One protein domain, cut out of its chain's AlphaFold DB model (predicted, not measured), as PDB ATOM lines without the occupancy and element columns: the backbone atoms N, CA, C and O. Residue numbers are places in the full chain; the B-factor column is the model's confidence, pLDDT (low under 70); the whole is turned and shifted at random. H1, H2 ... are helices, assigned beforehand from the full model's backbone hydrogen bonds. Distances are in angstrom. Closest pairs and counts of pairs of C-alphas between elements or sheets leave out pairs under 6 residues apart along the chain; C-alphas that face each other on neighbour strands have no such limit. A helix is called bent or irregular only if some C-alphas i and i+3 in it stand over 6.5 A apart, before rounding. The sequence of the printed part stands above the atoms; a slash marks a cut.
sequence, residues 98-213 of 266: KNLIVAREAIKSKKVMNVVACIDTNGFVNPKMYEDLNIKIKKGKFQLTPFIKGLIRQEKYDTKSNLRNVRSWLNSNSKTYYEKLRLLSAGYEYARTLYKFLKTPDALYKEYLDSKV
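What this domain is: This is residues 98 to 213 of the 266 residues of an uncharacterized protein of Acholeplasma sp. CAG:878 (UniProt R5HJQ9). One long helix, H6, runs through the middle of the domain, with H1 and H2 crossing it steeply and a helical hairpin, H4 and H5, folded beside its first part and H2. H7 packs nearly square on H1 at one end of the longest axis, while the short H3 lies in a long loop at the other end and touches no helix. The printed part has 116 residues with seven named helices, H1 to H7 in order along the chain, and no named strand; the class is all helix, with mostly crossed packing. The whole is compact, with a radius of gyration of the C-alphas of 14.2 A, and spans 43 by 32 by 30 A.

Where its parts are: H6 is residues 174 to 194, 31.2 A from first to last C-alpha, and is irregular: C-alphas 175 and 178 are 7.7 A apart. Its C-alpha 174 is at (-24.556, 29.560, 79.285). H1 is residues 98 to 106, 12.2 A, beginning with C-alpha 98 at (-6.296, 24.839, 74.250). H2 is residues 110 to 120, 14.8 A; H3 is residues 127 to 131, 6.7 A; H4 is residues 146 to 153, 10.6 A; H5 is residues 159 to 171, 18.1 A. H7 is residues 201 to 213, 18.7 A, ending with C-alpha 213 at (-1.961, 28.552, 58.817).

How they stand to each other: H6 is the hub, touching H1, H2 and H5. With residues 183 to 191 alone it touches H2, opposite ways at a steep tilt of 63 degrees; the closest C-alphas, of Val 116 and Gly 187, are 4.6 A apart. With residues 181 to 188 alone it touches H1, the same way at a steep tilt of 69.6 degrees, only just short of about perpendicular; the closest C-alphas, of Ala 103 and Leu 184, are 5.2 A apart. Residues 170 to 171 of H5 touch residues 177 to 181 of H6, the closest C-alphas being those of Leu 170 and Tyr 177, 5.7 A apart. H4 and H5 form a hairpin at a shallow tilt of 26 degrees, with the C-alphas of Ile 148 and Val 166 closest at 6.9 A. H4 also touches H2, where the C-alphas of Lys 110 and Ile 152 are closest at 6.5 A. H7 touches H1 about perpendicular, at 81 degrees, with the C-alphas of Lys 98 and Tyr 205 closest at 5.3 A. H3 is apart from the other six helices. In H1, H2, H3, H4, H5 and H7 every O i to N i+4 pair is within hydrogen-bond range; in H6, 13 of 17 are.

The domain as a whole: The two C-alphas farthest apart, of Pro 127 and Val 213, are 43.6 A apart. The printed part has no cut. The link from H3 to H4, residues 132 to 145, is long. The mean pLDDT of the printed part is 72.4; 35 residues are under 70, among them residues 119 to 146.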
ATOM      1  N   LYS A  98      -6.491  26.276  74.493       86.38
ATOM      2  CA  LYS A  98      -6.296  24.839  74.250       86.38
ATOM      3  C   LYS A  98      -7.403  23.959  74.830       86.38
ATOM      4  O   LYS A  98      -7.695  22.913  74.261       86.38
ATOM      5  N   ASN A  99      -8.063  24.376  75.912       87.44
ATOM      6  CA  ASN A  99      -9.123  23.590  76.541       87.44
ATOM      7  C   ASN A  99     -10.372  23.460  75.660       87.44
ATOM      8  O   ASN A  99     -11.050  22.438  75.732       87.44
ATOM      9  N   LEU A 100     -10.640  24.432  74.781       87.12
ATOM     10  CA  LEU A 100     -11.706  24.311  73.781       87.12
ATOM     11  C   LEU A 100     -11.406  23.190  72.782       87.12
ATOM     12  O   LEU A 100     -12.286  22.399  72.442       87.12
ATOM     13  N   ILE A 101     -10.151  23.096  72.337       88.06
ATOM     14  CA  ILE A 101      -9.711  22.051  71.408       88.06
ATOM     15  C   ILE A 101      -9.729  20.688  72.099       88.06
ATOM     16  O   ILE A 101     -10.290  19.738  71.565       88.06
ATOM     17  N   VAL A 102      -9.218  20.609  73.330       86.38
ATOM     18  CA  VAL A 102      -9.272  19.389  74.146       86.38
ATOM     19  C   VAL A 102     -10.707  18.904  74.335       86.38
ATOM     20  O   VAL A 102     -10.978  17.724  74.133       86.38
ATOM     21  N   ALA A 103     -11.643  19.794  74.678       85.81
ATOM     22  CA  ALA A 103     -13.044  19.425  74.838       85.81
ATOM     23  C   ALA A 103     -13.640  18.877  73.530       85.81
ATOM     24  O   ALA A 103     -14.343  17.871  73.561       85.81
ATOM     25  N   ARG A 104     -13.310  19.483  72.378       83.88
ATOM     26  CA  ARG A 104     -13.727  19.000  71.048       83.88
ATOM     27  C   ARG A 104     -13.144  17.633  70.694       83.88
ATOM     28  O   ARG A 104     -13.821  16.854  70.032       83.88
ATOM     29  N   GLU A 105     -11.921  17.334  71.113       86.69
ATOM     30  CA  GLU A 105     -11.327  16.009  70.907       86.69
ATOM     31  C   GLU A 105     -11.898  14.963  71.867       86.69
ATOM     32  O   GLU A 105     -12.146  13.826  71.466       86.69
ATOM     33  N   ALA A 106     -12.179  15.345  73.115       86.00
ATOM     34  CA  ALA A 106     -12.746  14.448  74.118       86.00
ATOM     35  C   ALA A 106     -14.067  13.825  73.647       86.00
ATOM     36  O   ALA A 106     -14.250  12.612  73.738       86.00
ATOM     37  N   ILE A 107     -14.946  14.643  73.064       85.75
ATOM     38  CA  ILE A 107     -16.281  14.230  72.609       85.75
ATOM     39  C   ILE A 107     -16.272  13.298  71.390       85.75
ATOM     40  O   ILE A 107     -17.285  12.667  71.104       85.75
ATOM     41  N   LYS A 108     -15.146  13.174  70.674       84.50
ATOM     42  CA  LYS A 108     -15.014  12.247  69.536       84.50
ATOM     43  C   LYS A 108     -14.783  10.804  69.981       84.50
ATOM     44  O   LYS A 108     -15.049   9.876  69.221       84.50
ATOM     45  N   SER A 109     -14.261  10.604  71.191       84.25
ATOM     46  CA  SER A 109     -13.817   9.298  71.673       84.25
ATOM     47  C   SER A 109     -14.755   8.743  72.736       84.25
ATOM     48  O   SER A 109     -14.790   9.232  73.865       84.25
ATOM     49  N   LYS A 110     -15.431   7.630  72.420       83.00
ATOM     50  CA  LYS A 110     -16.236   6.872  73.393       83.00
ATOM     51  C   LYS A 110     -15.433   6.521  74.647       83.00
ATOM     52  O   LYS A 110     -15.936   6.658  75.756       83.00
ATOM     53  N   LYS A 111     -14.170   6.102  74.482       84.31
ATOM     54  CA  LYS A 111     -13.279   5.746  75.602       84.31
ATOM     55  C   LYS A 111     -13.053   6.933  76.540       84.31
ATOM     56  O   LYS A 111     -13.100   6.754  77.752       84.31
ATOM     57  N   VAL A 112     -12.854   8.133  75.992       87.56
ATOM     58  CA  VAL A 112     -12.692   9.356  76.793       87.56
ATOM     59  C   VAL A 112     -14.017   9.759  77.438       87.56
ATOM     60  O   VAL A 112     -14.051  10.051  78.627       87.56
ATOM     61  N   MET A 113     -15.125   9.721  76.700       84.62
ATOM     62  CA  MET A 113     -16.436  10.084  77.247       84.62
ATOM     63  C   MET A 113     -16.920   9.121  78.339       84.62
ATOM     64  O   MET A 113     -17.545   9.563  79.298       84.62
ATOM     65  N   ASN A 114     -16.569   7.834  78.264       79.31
ATOM     66  CA  ASN A 114     -16.762   6.887  79.366       79.31
ATOM     67  C   ASN A 114     -16.009   7.333  80.625       79.31
ATOM     68  O   ASN A 114     -16.582   7.348  81.710       79.31
ATOM     69  N   VAL A 115     -14.748   7.752  80.479       81.44
ATOM     70  CA  VAL A 115     -13.951   8.290  81.590       81.44
ATOM     71  C   VAL A 115     -14.600   9.549  82.177       81.44
ATOM     72  O   VAL A 115     -14.732   9.656  83.395       81.44
ATOM     73  N   VAL A 116     -15.063  10.471  81.327       81.44
ATOM     74  CA  VAL A 116     -15.810  11.666  81.759       81.44
ATOM     75  C   VAL A 116     -17.047  11.261  82.568       81.44
ATOM     76  O   VAL A 116     -17.269  11.803  83.646       81.44
ATOM     77  N   ALA A 117     -17.824  10.285  82.092       76.56
ATOM     78  CA  ALA A 117     -19.017   9.804  82.784       76.56
ATOM     79  C   ALA A 117     -18.712   9.164  84.147       76.56
ATOM     80  O   ALA A 117     -19.520   9.292  85.064       76.56
ATOM     81  N   CYS A 118     -17.551   8.524  84.309       70.31
ATOM     82  CA  CYS A 118     -17.105   8.009  85.604       70.31
ATOM     83  C   CYS A 118     -16.744   9.135  86.586       70.31
ATOM     84  O   CYS A 118     -17.120   9.067  87.756       70.31
ATOM     85  N   ILE A 119     -16.059  10.187  86.118       67.44
ATOM     86  CA  ILE A 119     -15.746  11.381  86.932       67.44
ATOM     87  C   ILE A 119     -17.043  12.059  87.399       67.44
ATOM     88  O   ILE A 119     -17.172  12.489  88.548       67.44
ATOM     89  N   ASP A 120     -18.021  12.097  86.501       63.97
ATOM     90  CA  ASP A 120     -19.317  12.727  86.679       63.97
ATOM     91  C   ASP A 120     -20.212  12.087  87.752       63.97
ATOM     92  O   ASP A 120     -20.931  12.776  88.472       63.97
ATOM     93  N   THR A 121     -20.183  10.756  87.877       49.09
ATOM     94  CA  THR A 121     -21.162  10.009  88.682       49.09
ATOM     95  C   THR A 121     -21.070  10.197  90.189       49.09
ATOM     96  O   THR A 121     -21.980   9.733  90.863       49.09
ATOM     97  N   ASN A 122     -20.048  10.876  90.723       43.25
ATOM     98  CA  ASN A 122     -20.056  11.359  92.110       43.25
ATOM     99  C   ASN A 122     -18.850  12.232  92.504       43.25
ATOM    100  O   ASN A 122     -18.697  12.516  93.684       43.25
ATOM    101  N   GLY A 123     -17.907  12.613  91.631       41.25
ATOM    102  CA  GLY A 123     -16.607  13.099  92.141       41.25
ATOM    103  C   GLY A 123     -15.938  12.112  93.129       41.25
ATOM    104  O   GLY A 123     -15.066  12.499  93.899       41.25
ATOM    105  N   PHE A 124     -16.386  10.852  93.115       39.38
ATOM    106  CA  PHE A 124     -15.895   9.710  93.869       39.38
ATOM    107  C   PHE A 124     -15.596   8.617  92.845       39.38
ATOM    108  O   PHE A 124     -16.464   7.813  92.514       39.38
ATOM    109  N   VAL A 125     -14.362   8.584  92.348       37.94
ATOM    110  CA  VAL A 125     -13.731   7.333  91.927       37.94
ATOM    111  C   VAL A 125     -12.324   7.322  92.520       37.94
ATOM    112  O   VAL A 125     -11.539   8.231  92.278       37.94
ATOM    113  N   ASN A 126     -12.099   6.296  93.345       39.78
ATOM    114  CA  ASN A 126     -10.866   5.787  93.949       39.78
ATOM    115  C   ASN A 126      -9.853   6.815  94.527       39.78
ATOM    116  O   ASN A 126      -9.099   7.419  93.769       39.78
ATOM    117  N   PRO A 127      -9.733   6.945  95.864       40.19
ATOM    118  CA  PRO A 127      -8.713   7.770  96.529       40.19
ATOM    119  C   PRO A 127      -7.274   7.540  96.028       40.19
ATOM    120  O   PRO A 127      -6.525   8.505  95.891       40.19
ATOM    121  N   LYS A 128      -6.923   6.303  95.636       41.62
ATOM    122  CA  LYS A 128      -5.603   5.979  95.061       41.62
ATOM    123  C   LYS A 128      -5.294   6.719  93.752       41.62
ATOM    124  O   LYS A 128      -4.138   7.020  93.494       41.62
ATOM    125  N   MET A 129      -6.301   7.073  92.944       44.53
ATOM    126  CA  MET A 129      -6.090   7.863  91.716       44.53
ATOM    127  C   MET A 129      -5.619   9.296  91.998       44.53
ATOM    128  O   MET A 129      -5.006   9.911  91.130       44.53
ATOM    129  N   TYR A 130      -5.943   9.857  93.166       40.09
ATOM    130  CA  TYR A 130      -5.613  11.241  93.514       40.09
ATOM    131  C   TYR A 130      -4.274  11.367  94.243       40.09
ATOM    132  O   TYR A 130      -3.595  12.378  94.059       40.09
ATOM    133  N   GLU A 131      -3.882  10.353  95.017       40.03
ATOM    134  CA  GLU A 131      -2.560  10.288  95.660       40.03
ATOM    135  C   GLU A 131      -1.429  10.299  94.619       40.03
ATOM    136  O   GLU A 131      -0.475  11.059  94.775       40.03
ATOM    137  N   ASP A 132      -1.597   9.589  93.497       41.69
ATOM    138  CA  ASP A 132      -0.631   9.590  92.386       41.69
ATOM    139  C   ASP A 132      -0.592  10.916  91.597       41.69
ATOM    140  O   ASP A 132       0.378  11.204  90.894       41.69
ATOM    141  N   LEU A 133      -1.646  11.738  91.681       37.94
ATOM    142  CA  LEU A 133      -1.832  12.922  90.830       37.94
ATOM    143  C   LEU A 133      -1.716  14.265  91.567       37.94
ATOM    144  O   LEU A 133      -1.685  15.296  90.902       37.94
ATOM    145  N   ASN A 134      -1.638  14.288  92.902       37.97
ATOM    146  CA  ASN A 134      -1.509  15.495  93.737       37.97
ATOM    147  C   ASN A 134      -2.500  16.634  93.381       37.97
ATOM    148  O   ASN A 134      -2.176  17.822  93.426       37.97
ATOM    149  N   ILE A 135      -3.724  16.272  92.984       35.94
ATOM    150  CA  ILE A 135      -4.781  17.200  92.560       35.94
ATOM    151  C   ILE A 135      -5.908  17.167  93.604       35.94
ATOM    152  O   ILE A 135      -6.685  16.219  93.668       35.94
ATOM    153  N   LYS A 136      -6.048  18.215  94.426       33.28
ATOM    154  CA  LYS A 136      -7.177  18.362  95.367       33.28
ATOM    155  C   LYS A 136      -8.408  18.926  94.635       33.28
ATOM    156  O   LYS A 136      -8.541  20.139  94.503       33.28
ATOM    157  N   ILE A 137      -9.341  18.083  94.174       35.84
ATOM    158  CA  ILE A 137     -10.642  18.545  93.636       35.84
ATOM    159  C   ILE A 137     -11.752  18.306  94.671       35.84
ATOM    160  O   ILE A 137     -12.077  17.172  95.009       35.84
ATOM    161  N   LYS A 138     -12.364  19.388  95.176       36.41
ATOM    162  CA  LYS A 138     -13.513  19.341  96.105       36.41
ATOM    163  C   LYS A 138     -14.828  18.999  95.374       36.41
ATOM    164  O   LYS A 138     -15.154  19.631  94.370       36.41
ATOM    165  N   LYS A 139     -15.589  18.066  95.967       35.38
ATOM    166  CA  LYS A 139     -16.895  17.485  95.574       35.38
ATOM    167  C   LYS A 139     -17.843  18.357  94.719       35.38
ATOM    168  O   LYS A 139     -18.188  19.476  95.094       35.38
ATOM    169  N   GLY A 140     -18.295  17.735  93.621       41.84
ATOM    170  CA  GLY A 140     -19.661  17.666  93.071       41.84
ATOM    171  C   GLY A 140     -20.560  18.906  93.055       41.84
ATOM    172  O   GLY A 140     -21.132  19.252  94.083       41.84
ATOM    173  N   LYS A 141     -20.788  19.464  91.853       44.47
ATOM    174  CA  LYS A 141     -22.014  20.214  91.484       44.47
ATOM    175  C   LYS A 141     -22.452  20.061  90.009       44.47
ATOM    176  O   LYS A 141     -23.500  20.585  89.656       44.47
ATOM    177  N   PHE A 142     -21.712  19.336  89.159       52.66
ATOM    178  CA  PHE A 142     -22.042  19.195  87.731       52.66
ATOM    179  C   PHE A 142     -22.117  17.737  87.328       52.66
ATOM    180  O   PHE A 142     -21.179  16.991  87.592       52.66
ATOM    181  N   GLN A 143     -23.256  17.377  86.737       62.25
ATOM    182  CA  GLN A 143     -23.573  16.037  86.274       62.25
ATOM    183  C   GLN A 143     -23.885  16.070  84.767       62.25
ATOM    184  O   GLN A 143     -24.658  16.914  84.305       62.25
ATOM    185  N   LEU A 144     -23.315  15.151  83.990       68.12
ATOM    186  CA  LEU A 144     -23.778  14.759  82.671       68.12
ATOM    187  C   LEU A 144     -25.242  14.369  82.830       68.12
ATOM    188  O   LEU A 144     -25.608  13.595  83.724       68.12
ATOM    189  N   THR A 145     -26.081  14.883  81.937       65.69
ATOM    190  CA  THR A 145     -27.497  14.538  81.965       65.69
ATOM    191  C   THR A 145     -27.671  13.035  81.706       65.69
ATOM    192  O   THR A 145     -26.848  12.426  81.008       65.69
ATOM    193  N   PRO A 146     -28.747  12.411  82.222       65.56
ATOM    194  CA  PRO A 146     -29.067  11.015  81.924       65.56
ATOM    195  C   PRO A 146     -29.072  10.715  80.420       65.56
ATOM    196  O   PRO A 146     -28.601   9.662  80.003       65.56
ATOM    197  N   PHE A 147     -29.507  11.684  79.607       70.94
ATOM    198  CA  PHE A 147     -29.453  11.625  78.148       70.94
ATOM    199  C   PHE A 147     -28.024  11.416  77.617       70.94
ATOM    200  O   PHE A 147     -27.770  10.451  76.897       70.94
ATOM    201  N   ILE A 148     -27.062  12.252  78.027       75.88
ATOM    202  CA  ILE A 148     -25.661  12.115  77.596       75.88
ATOM    203  C   ILE A 148     -25.056  10.795  78.093       75.88
ATOM    204  O   ILE A 148     -24.342  10.125  77.348       75.88
ATOM    205  N   LYS A 149     -25.385  10.364  79.317       74.19
ATOM    206  CA  LYS A 149     -24.956   9.053  79.842       74.19
ATOM    207  C   LYS A 149     -25.515   7.893  79.014       74.19
ATOM    208  O   LYS A 149     -24.793   6.929  78.768       74.19
ATOM    209  N   GLY A 150     -26.768   7.991  78.574       67.62
ATOM    210  CA  GLY A 150     -27.410   7.018  77.693       67.62
ATOM    211  C   GLY A 150     -26.682   6.891  76.357       67.62
ATOM    212  O   GLY A 150     -26.312   5.784  75.976       67.62
ATOM    213  N   LEU A 151     -26.380   8.017  75.705       73.69
ATOM    214  CA  LEU A 151     -25.637   8.052  74.437       73.69
ATOM    215  C   LEU A 151     -24.258   7.389  74.535       73.69
ATOM    216  O   LEU A 151     -23.861   6.613  73.669       73.69
ATOM    217  N   ILE A 152     -23.535   7.642  75.626       75.12
ATOM    218  CA  ILE A 152     -22.213   7.051  75.870       75.12
ATOM    219  C   ILE A 152     -22.283   5.515  75.975       75.12
ATOM    220  O   ILE A 152     -21.371   4.818  75.519       75.12
ATOM    221  N   ARG A 153     -23.370   4.990  76.552       74.00
ATOM    222  CA  ARG A 153     -23.586   3.554  76.787       74.00
ATOM    223  C   ARG A 153     -24.095   2.793  75.564       74.00
ATOM    224  O   ARG A 153     -24.043   1.567  75.580       74.00
ATOM    225  N   GLN A 154     -24.555   3.477  74.515       72.75
ATOM    226  CA  GLN A 154     -25.034   2.822  73.295       72.75
ATOM    227  C   GLN A 154     -23.938   1.960  72.658       72.75
ATOM    228  O   GLN A 154     -22.764   2.336  72.631       72.75
ATOM    229  N   GLU A 155     -24.318   0.794  72.135       63.75
ATOM    230  CA  GLU A 155     -23.395  -0.148  71.496       63.75
ATOM    231  C   GLU A 155     -22.762   0.476  70.241       63.75
ATOM    232  O   GLU A 155     -21.534   0.585  70.149       63.75
ATOM    233  N   LYS A 156     -23.603   1.031  69.357       69.50
ATOM    234  CA  LYS A 156     -23.195   1.850  68.209       69.50
ATOM    235  C   LYS A 156     -22.942   3.292  68.651       69.50
ATOM    236  O   LYS A 156     -23.870   4.079  68.800       69.50
ATOM    237  N   TYR A 157     -21.676   3.646  68.849       67.25
ATOM    238  CA  TYR A 157     -21.283   5.023  69.150       67.25
ATOM    239  C   TYR A 157     -21.099   5.809  67.850       67.25
ATOM    240  O   TYR A 157     -19.982   5.934  67.354       67.25
ATOM    241  N   ASP A 158     -22.197   6.315  67.283       73.88
ATOM    242  CA  ASP A 158     -22.115   7.190  66.111       73.88
ATOM    243  C   ASP A 158     -21.457   8.518  66.494       73.88
ATOM    244  O   ASP A 158     -22.033   9.350  67.199       73.88
ATOM    245  N   THR A 159     -20.228   8.723  66.031       69.31
ATOM    246  CA  THR A 159     -19.458   9.924  66.336       69.31
ATOM    247  C   THR A 159     -20.194  11.184  65.880       69.31
ATOM    248  O   THR A 159     -20.183  12.166  66.613       69.31
ATOM    249  N   LYS A 160     -20.880  11.189  64.728       73.12
ATOM    250  CA  LYS A 160     -21.488  12.420  64.190       73.12
ATOM    251  C   LYS A 160     -22.689  12.878  65.026       73.12
ATOM    252  O   LYS A 160     -22.720  14.032  65.460       73.12
ATOM    253  N   SER A 161     -23.636  11.983  65.312       72.06
ATOM    254  CA  SER A 161     -24.793  12.275  66.168       72.06
ATOM    255  C   SER A 161     -24.379  12.608  67.605       72.06
ATOM    256  O   SER A 161     -24.848  13.590  68.185       72.06
ATOM    257  N   ASN A 162     -23.412  11.875  68.168       69.44
ATOM    258  CA  ASN A 162     -22.916  12.144  69.519       69.44
ATOM    259  C   ASN A 162     -22.226  13.502  69.629       69.44
ATOM    260  O   ASN A 162     -22.473  14.237  70.585       69.44
ATOM    261  N   LEU A 163     -21.416  13.874  68.634       72.44
ATOM    262  CA  LEU A 163     -20.820  15.203  68.572       72.44
ATOM    263  C   LEU A 163     -21.895  16.293  68.603       72.44
ATOM    264  O   LEU A 163     -21.757  17.246  69.367       72.44
ATOM    265  N   ARG A 164     -22.972  16.145  67.822       76.62
ATOM    266  CA  ARG A 164     -24.092  17.099  67.809       76.62
ATOM    267  C   ARG A 164     -24.764  17.198  69.179       76.62
ATOM    268  O   ARG A 164     -24.925  18.296  69.704       76.62
ATOM    269  N   ASN A 165     -25.090  16.061  69.786       77.44
ATOM    270  CA  ASN A 165     -25.797  16.004  71.066       77.44
ATOM    271  C   ASN A 165     -24.964  16.552  72.232       77.44
ATOM    272  O   ASN A 165     -25.469  17.319  73.050       77.44
ATOM    273  N   VAL A 166     -23.674  16.210  72.302       77.62
ATOM    274  CA  VAL A 166     -22.789  16.720  73.359       77.62
ATOM    275  C   VAL A 166     -22.500  18.211  73.163       77.62
ATOM    276  O   VAL A 166     -22.422  18.940  74.149       77.62
ATOM    277  N   ARG A 167     -22.406  18.702  71.916       75.81
ATOM    278  CA  ARG A 167     -22.320  20.147  71.628       75.81
ATOM    279  C   ARG A 167     -23.577  20.890  72.063       75.81
ATOM    280  O   ARG A 167     -23.470  21.898  72.751       75.81
ATOM    281  N   SER A 168     -24.752  20.360  71.732       77.50
ATOM    282  CA  SER A 168     -26.021  20.927  72.190       77.50
ATOM    283  C   SER A 168     -26.086  20.967  73.720       77.50
ATOM    284  O   SER A 168     -26.398  22.004  74.296       77.50
ATOM    285  N   TRP A 169     -25.674  19.892  74.401       81.94
ATOM    286  CA  TRP A 169     -25.576  19.882  75.861       81.94
ATOM    287  C   TRP A 169     -24.573  20.900  76.406       81.94
ATOM    288  O   TRP A 169     -24.858  21.524  77.425       81.94
ATOM    289  N   LEU A 170     -23.418  21.103  75.766       80.38
ATOM    290  CA  LEU A 170     -22.468  22.141  76.177       80.38
ATOM    291  C   LEU A 170     -23.131  23.523  76.159       80.38
ATOM    292  O   LEU A 170     -23.052  24.244  77.155       80.38
ATOM    293  N   ASN A 171     -23.857  23.825  75.083       79.69
ATOM    294  CA  ASN A 171     -24.456  25.135  74.830       79.69
ATOM    295  C   ASN A 171     -25.820  25.340  75.513       79.69
ATOM    296  O   ASN A 171     -26.277  26.468  75.635       79.69
ATOM    297  N   SER A 172     -26.450  24.283  76.037       75.50
ATOM    298  CA  SER A 172     -27.824  24.329  76.566       75.50
ATOM    299  C   SER A 172     -28.048  25.276  77.755       75.50
ATOM    300  O   SER A 172     -29.187  25.550  78.116       75.50
ATOM    301  N   ASN A 173     -26.984  25.701  78.442       74.62
ATOM    302  CA  ASN A 173     -27.068  26.665  79.539       74.62
ATOM    303  C   ASN A 173     -25.732  27.400  79.686       74.62
ATOM    304  O   ASN A 173     -24.762  26.830  80.207       74.62
ATOM    305  N   SER A 174     -25.722  28.671  79.275       72.69
ATOM    306  CA  SER A 174     -24.556  29.560  79.285       72.69
ATOM    307  C   SER A 174     -23.898  29.676  80.663       72.69
ATOM    308  O   SER A 174     -22.672  29.661  80.756       72.69
ATOM    309  N   LYS A 175     -24.678  29.655  81.756       73.88
ATOM    310  CA  LYS A 175     -24.152  29.742  83.135       73.88
ATOM    311  C   LYS A 175     -23.246  28.570  83.514       73.88
ATOM    312  O   LYS A 175     -22.402  28.712  84.389       73.88
ATOM    313  N   THR A 176     -23.421  27.421  82.863       76.25
ATOM    314  CA  THR A 176     -22.709  26.166  83.178       76.25
ATOM    315  C   THR A 176     -21.711  25.754  82.098       76.25
ATOM    316  O   THR A 176     -21.018  24.745  82.239       76.25
ATOM    317  N   TYR A 177     -21.623  26.521  81.008       83.62
ATOM    318  CA  TYR A 177     -20.800  26.208  79.841       83.62
ATOM    319  C   TYR A 177     -19.334  25.935  80.222       83.62
ATOM    320  O   TYR A 177     -18.790  24.862  79.949       83.62
ATOM    321  N   TYR A 178     -18.716  26.858  80.964       83.44
ATOM    322  CA  TYR A 178     -17.319  26.739  81.390       83.44
ATOM    323  C   TYR A 178     -17.082  25.626  82.418       83.44
ATOM    324  O   TYR A 178     -15.957  25.164  82.607       83.44
ATOM    325  N   GLU A 179     -18.118  25.154  83.099       80.62
ATOM    326  CA  GLU A 179     -18.003  24.021  84.023       80.62
ATOM    327  C   GLU A 179     -18.030  22.700  83.269       80.62
ATOM    328  O   GLU A 179     -17.188  21.834  83.516       80.62
ATOM    329  N   LYS A 180     -18.911  22.588  82.273       82.75
ATOM    330  CA  LYS A 180     -18.934  21.452  81.348       82.75
ATOM    331  C   LYS A 180     -17.614  21.340  80.572       82.75
ATOM    332  O   LYS A 180     -17.071  20.244  80.448       82.75
ATOM    333  N   LEU A 181     -17.034  22.465  80.136       84.69
ATOM    334  CA  LEU A 181     -15.708  22.487  79.502       84.69
ATOM    335  C   LEU A 181     -14.585  21.997  80.426       84.69
ATOM    336  O   LEU A 181     -13.712  21.240  79.986       84.69
ATOM    337  N   ARG A 182     -14.596  22.398  81.706       85.38
ATOM    338  CA  ARG A 182     -13.635  21.894  82.703       85.38
ATOM    339  C   ARG A 182     -13.768  20.392  82.895       85.38
ATOM    340  O   ARG A 182     -12.744  19.715  82.940       85.38
ATOM    341  N   LEU A 183     -14.996  19.878  82.977       81.81
ATOM    342  CA  LEU A 183     -15.265  18.448  83.122       81.81
ATOM    343  C   LEU A 183     -14.705  17.649  81.933       81.81
ATOM    344  O   LEU A 183     -13.971  16.684  82.138       81.81
ATOM    345  N   LEU A 184     -14.974  18.092  80.700       86.31
ATOM    346  CA  LEU A 184     -14.441  17.452  79.492       86.31
ATOM    347  C   LEU A 184     -12.910  17.509  79.435       86.31
ATOM    348  O   LEU A 184     -12.265  16.505  79.136       86.31
ATOM    349  N   SER A 185     -12.321  18.661  79.767       87.06
ATOM    350  CA  SER A 185     -10.862  18.822  79.806       87.06
ATOM    351  C   SER A 185     -10.207  17.902  80.837       87.06
ATOM    352  O   SER A 185      -9.210  17.249  80.538       87.06
ATOM    353  N   ALA A 186     -10.779  17.820  82.041       82.12
ATOM    354  CA  ALA A 186     -10.287  16.948  83.103       82.12
ATOM    355  C   ALA A 186     -10.403  15.468  82.717       82.12
ATOM    356  O   ALA A 186      -9.454  14.709  82.901       82.12
ATOM    357  N   GLY A 187     -11.533  15.066  82.128       83.56
ATOM    358  CA  GLY A 187     -11.721  13.697  81.662       83.56
ATOM    359  C   GLY A 187     -10.772  13.312  80.534       83.56
ATOM    360  O   GLY A 187     -10.255  12.198  80.548       83.56
ATOM    361  N   TYR A 188     -10.468  14.225  79.609       89.06
ATOM    362  CA  TYR A 188      -9.458  13.978  78.579       89.06
ATOM    363  C   TYR A 188      -8.066  13.783  79.179       89.06
ATOM    364  O   TYR A 188      -7.390  12.808  78.866       89.06
ATOM    365  N   GLU A 189      -7.636  14.681  80.062       85.50
ATOM    366  CA  GLU A 189      -6.314  14.587  80.687       85.50
ATOM    367  C   GLU A 189      -6.148  13.324  81.523       85.50
ATOM    368  O   GLU A 189      -5.094  12.695  81.461       85.50
ATOM    369  N   TYR A 190      -7.193  12.907  82.235       81.00
ATOM    370  CA  TYR A 190      -7.168  11.634  82.936       81.00
ATOM    371  C   TYR A 190      -7.187  10.448  81.960       81.00
ATOM    372  O   TYR A 190      -6.395   9.524  82.088       81.00
ATOM    373  N   ALA A 191      -7.998  10.489  80.903       83.56
ATOM    374  CA  ALA A 191      -7.977   9.450  79.879       83.56
ATOM    375  C   ALA A 191      -6.584   9.280  79.242       83.56
ATOM    376  O   ALA A 191      -6.223   8.165  78.884       83.56
ATOM    377  N   ARG A 192      -5.764  10.337  79.143       88.75
ATOM    378  CA  ARG A 192      -4.376  10.237  78.657       88.75
ATOM    379  C   ARG A 192      -3.458   9.413  79.558       88.75
ATOM    380  O   ARG A 192      -2.511   8.822  79.046       88.75
ATOM    381  N   THR A 193      -3.706   9.368  80.869       82.81
ATOM    382  CA  THR A 193      -2.908   8.527  81.779       82.81
ATOM    383  C   THR A 193      -3.192   7.044  81.536       82.81
ATOM    384  O   THR A 193      -2.289   6.218  81.640       82.81
ATOM    385  N   LEU A 194      -4.422   6.723  81.122       81.06
ATOM    386  CA  LEU A 194      -4.865   5.373  80.770       81.06
ATOM    387  C   LEU A 194      -4.518   4.996  79.320       81.06
ATOM    388  O   LEU A 194      -4.195   3.849  79.020       81.06
ATOM    389  N   TYR A 195      -4.584   5.964  78.408       83.94
ATOM    390  CA  TYR A 195      -4.485   5.768  76.966       83.94
ATOM    391  C   TYR A 195      -3.360   6.627  76.384       83.94
ATOM    392  O   TYR A 195      -3.582   7.736  75.896       83.94
ATOM    393  N   LYS A 196      -2.139   6.083  76.384       84.62
ATOM    394  CA  LYS A 196      -0.921   6.800  75.960       84.62
ATOM    395  C   LYS A 196      -0.930   7.286  74.503       84.62
ATOM    396  O   LYS A 196      -0.159   8.176  74.168       84.62
ATOM    397  N   PHE A 197      -1.802   6.743  73.648       86.75
ATOM    398  CA  PHE A 197      -1.965   7.196  72.258       86.75
ATOM    399  C   PHE A 197      -2.661   8.566  72.137       86.75
ATOM    400  O   PHE A 197      -2.668   9.162  71.062       86.75
ATOM    401  N   LEU A 198      -3.274   9.071  73.213       89.31
ATOM    402  CA  LEU A 198      -3.931  10.374  73.220       89.31
ATOM    403  C   LEU A 198      -2.901  11.516  73.310       89.31
ATOM    404  O   LEU A 198      -2.084  11.587  74.237       89.31
ATOM    405  N   LYS A 199      -2.984  12.450  72.357       91.44
ATOM    406  CA  LYS A 199      -2.092  13.614  72.237       91.44
ATOM    407  C   LYS A 199      -2.179  14.540  73.455       91.44
ATOM    408  O   LYS A 199      -3.187  14.589  74.155       91.44
ATOM    409  N   THR A 200      -1.107  15.283  73.734       90.12
ATOM    410  CA  THR A 200      -1.131  16.319  74.781       90.12
ATOM    411  C   THR A 200      -2.068  17.466  74.384       90.12
ATOM    412  O   THR A 200      -2.219  17.736  73.190       90.12
ATOM    413  N   PRO A 201      -2.655  18.196  75.353       87.94
ATOM    414  CA  PRO A 201      -3.373  19.440  75.073       87.94
ATOM    415  C   PRO A 201      -2.583  20.425  74.203       87.94
ATOM    416  O   PRO A 201      -3.156  21.054  73.319       87.94
ATOM    417  N   ASP A 202      -1.270  20.531  74.424       88.00
ATOM    418  CA  ASP A 202      -0.411  21.434  73.656       88.00
ATOM    419  C   ASP A 202      -0.164  20.923  72.230       88.00
ATOM    420  O   ASP A 202      -0.186  21.718  71.296       88.00
ATOM    421  N   ALA A 203      -0.013  19.608  72.028       89.50
ATOM    422  CA  ALA A 203       0.100  19.025  70.689       89.50
ATOM    423  C   ALA A 203      -1.199  19.196  69.892       89.50
ATOM    424  O   ALA A 203      -1.154  19.595  68.733       89.50
ATOM    425  N   LEU A 204      -2.358  18.973  70.523       88.25
ATOM    426  CA  LEU A 204      -3.658  19.235  69.903       88.25
ATOM    427  C   LEU A 204      -3.825  20.705  69.521       88.25
ATOM    428  O   LEU A 204      -4.333  21.020  68.447       88.25
ATOM    429  N   TYR A 205      -3.413  21.613  70.405       87.44
ATOM    430  CA  TYR A 205      -3.515  23.038  70.135       87.44
ATOM    431  C   TYR A 205      -2.564  23.478  69.021       87.44
ATOM    432  O   TYR A 205      -2.967  24.250  68.156       87.44
ATOM    433  N   LYS A 206      -1.342  22.936  68.985       88.12
ATOM    434  CA  LYS A 206      -0.393  23.163  67.894       88.12
ATOM    435  C   LYS A 206      -0.954  22.682  66.554       88.12
ATOM    436  O   LYS A 206      -0.990  23.464  65.617       88.12
ATOM    437  N   GLU A 207      -1.482  21.461  66.483       88.44
ATOM    438  CA  GLU A 207      -2.106  20.933  65.258       88.44
ATOM    439  C   GLU A 207      -3.284  21.785  64.784       88.44
ATOM    440  O   GLU A 207      -3.460  22.009  63.587       88.44
ATOM    441  N   TYR A 208      -4.084  22.292  65.724       85.25
ATOM    442  CA  TYR A 208      -5.151  23.228  65.407       85.25
ATOM    443  C   TYR A 208      -4.603  24.521  64.789       85.25
ATOM    444  O   TYR A 208      -5.125  24.957  63.763       85.25
ATOM    445  N   LEU A 209      -3.552  25.114  65.365       84.25
ATOM    446  CA  LEU A 209      -2.916  26.310  64.805       84.25
ATOM    447  C   LEU A 209      -2.320  26.033  63.419       84.25
ATOM    448  O   LEU A 209      -2.596  26.781  62.485       84.25
ATOM    449  N   ASP A 210      -1.602  24.925  63.255       85.81
ATOM    450  CA  ASP A 210      -0.994  24.527  61.981       85.81
ATOM    451  C   ASP A 210      -2.069  24.336  60.891       85.81
ATOM    452  O   ASP A 210      -1.918  24.810  59.765       85.81
ATOM    453  N   SER A 211      -3.223  23.749  61.240       82.12
ATOM    454  CA  SER A 211      -4.364  23.590  60.322       82.12
ATOM    455  C   SER A 211      -5.017  24.910  59.890       82.12
ATOM    456  O   SER A 211      -5.744  24.936  58.898       82.12
ATOM    457  N   LYS A 212      -4.791  25.997  60.638       77.81
ATOM    458  CA  LYS A 212      -5.296  27.342  60.328       77.81
ATOM    459  C   LYS A 212      -4.314  28.173  59.505       77.81
ATOM    460  O   LYS A 212      -4.755  29.098  58.833       77.81
ATOM    461  N   VAL A 213      -3.022  27.855  59.563       66.19
ATOM    462  CA  VAL A 213      -1.961  28.552  58.817       66.19
ATOM    463  C   VAL A 213      -1.792  27.978  57.411       66.19
ATOM    464  O   VAL A 213      -1.431  28.706  56.489       66.19
TER     465      VAL A 213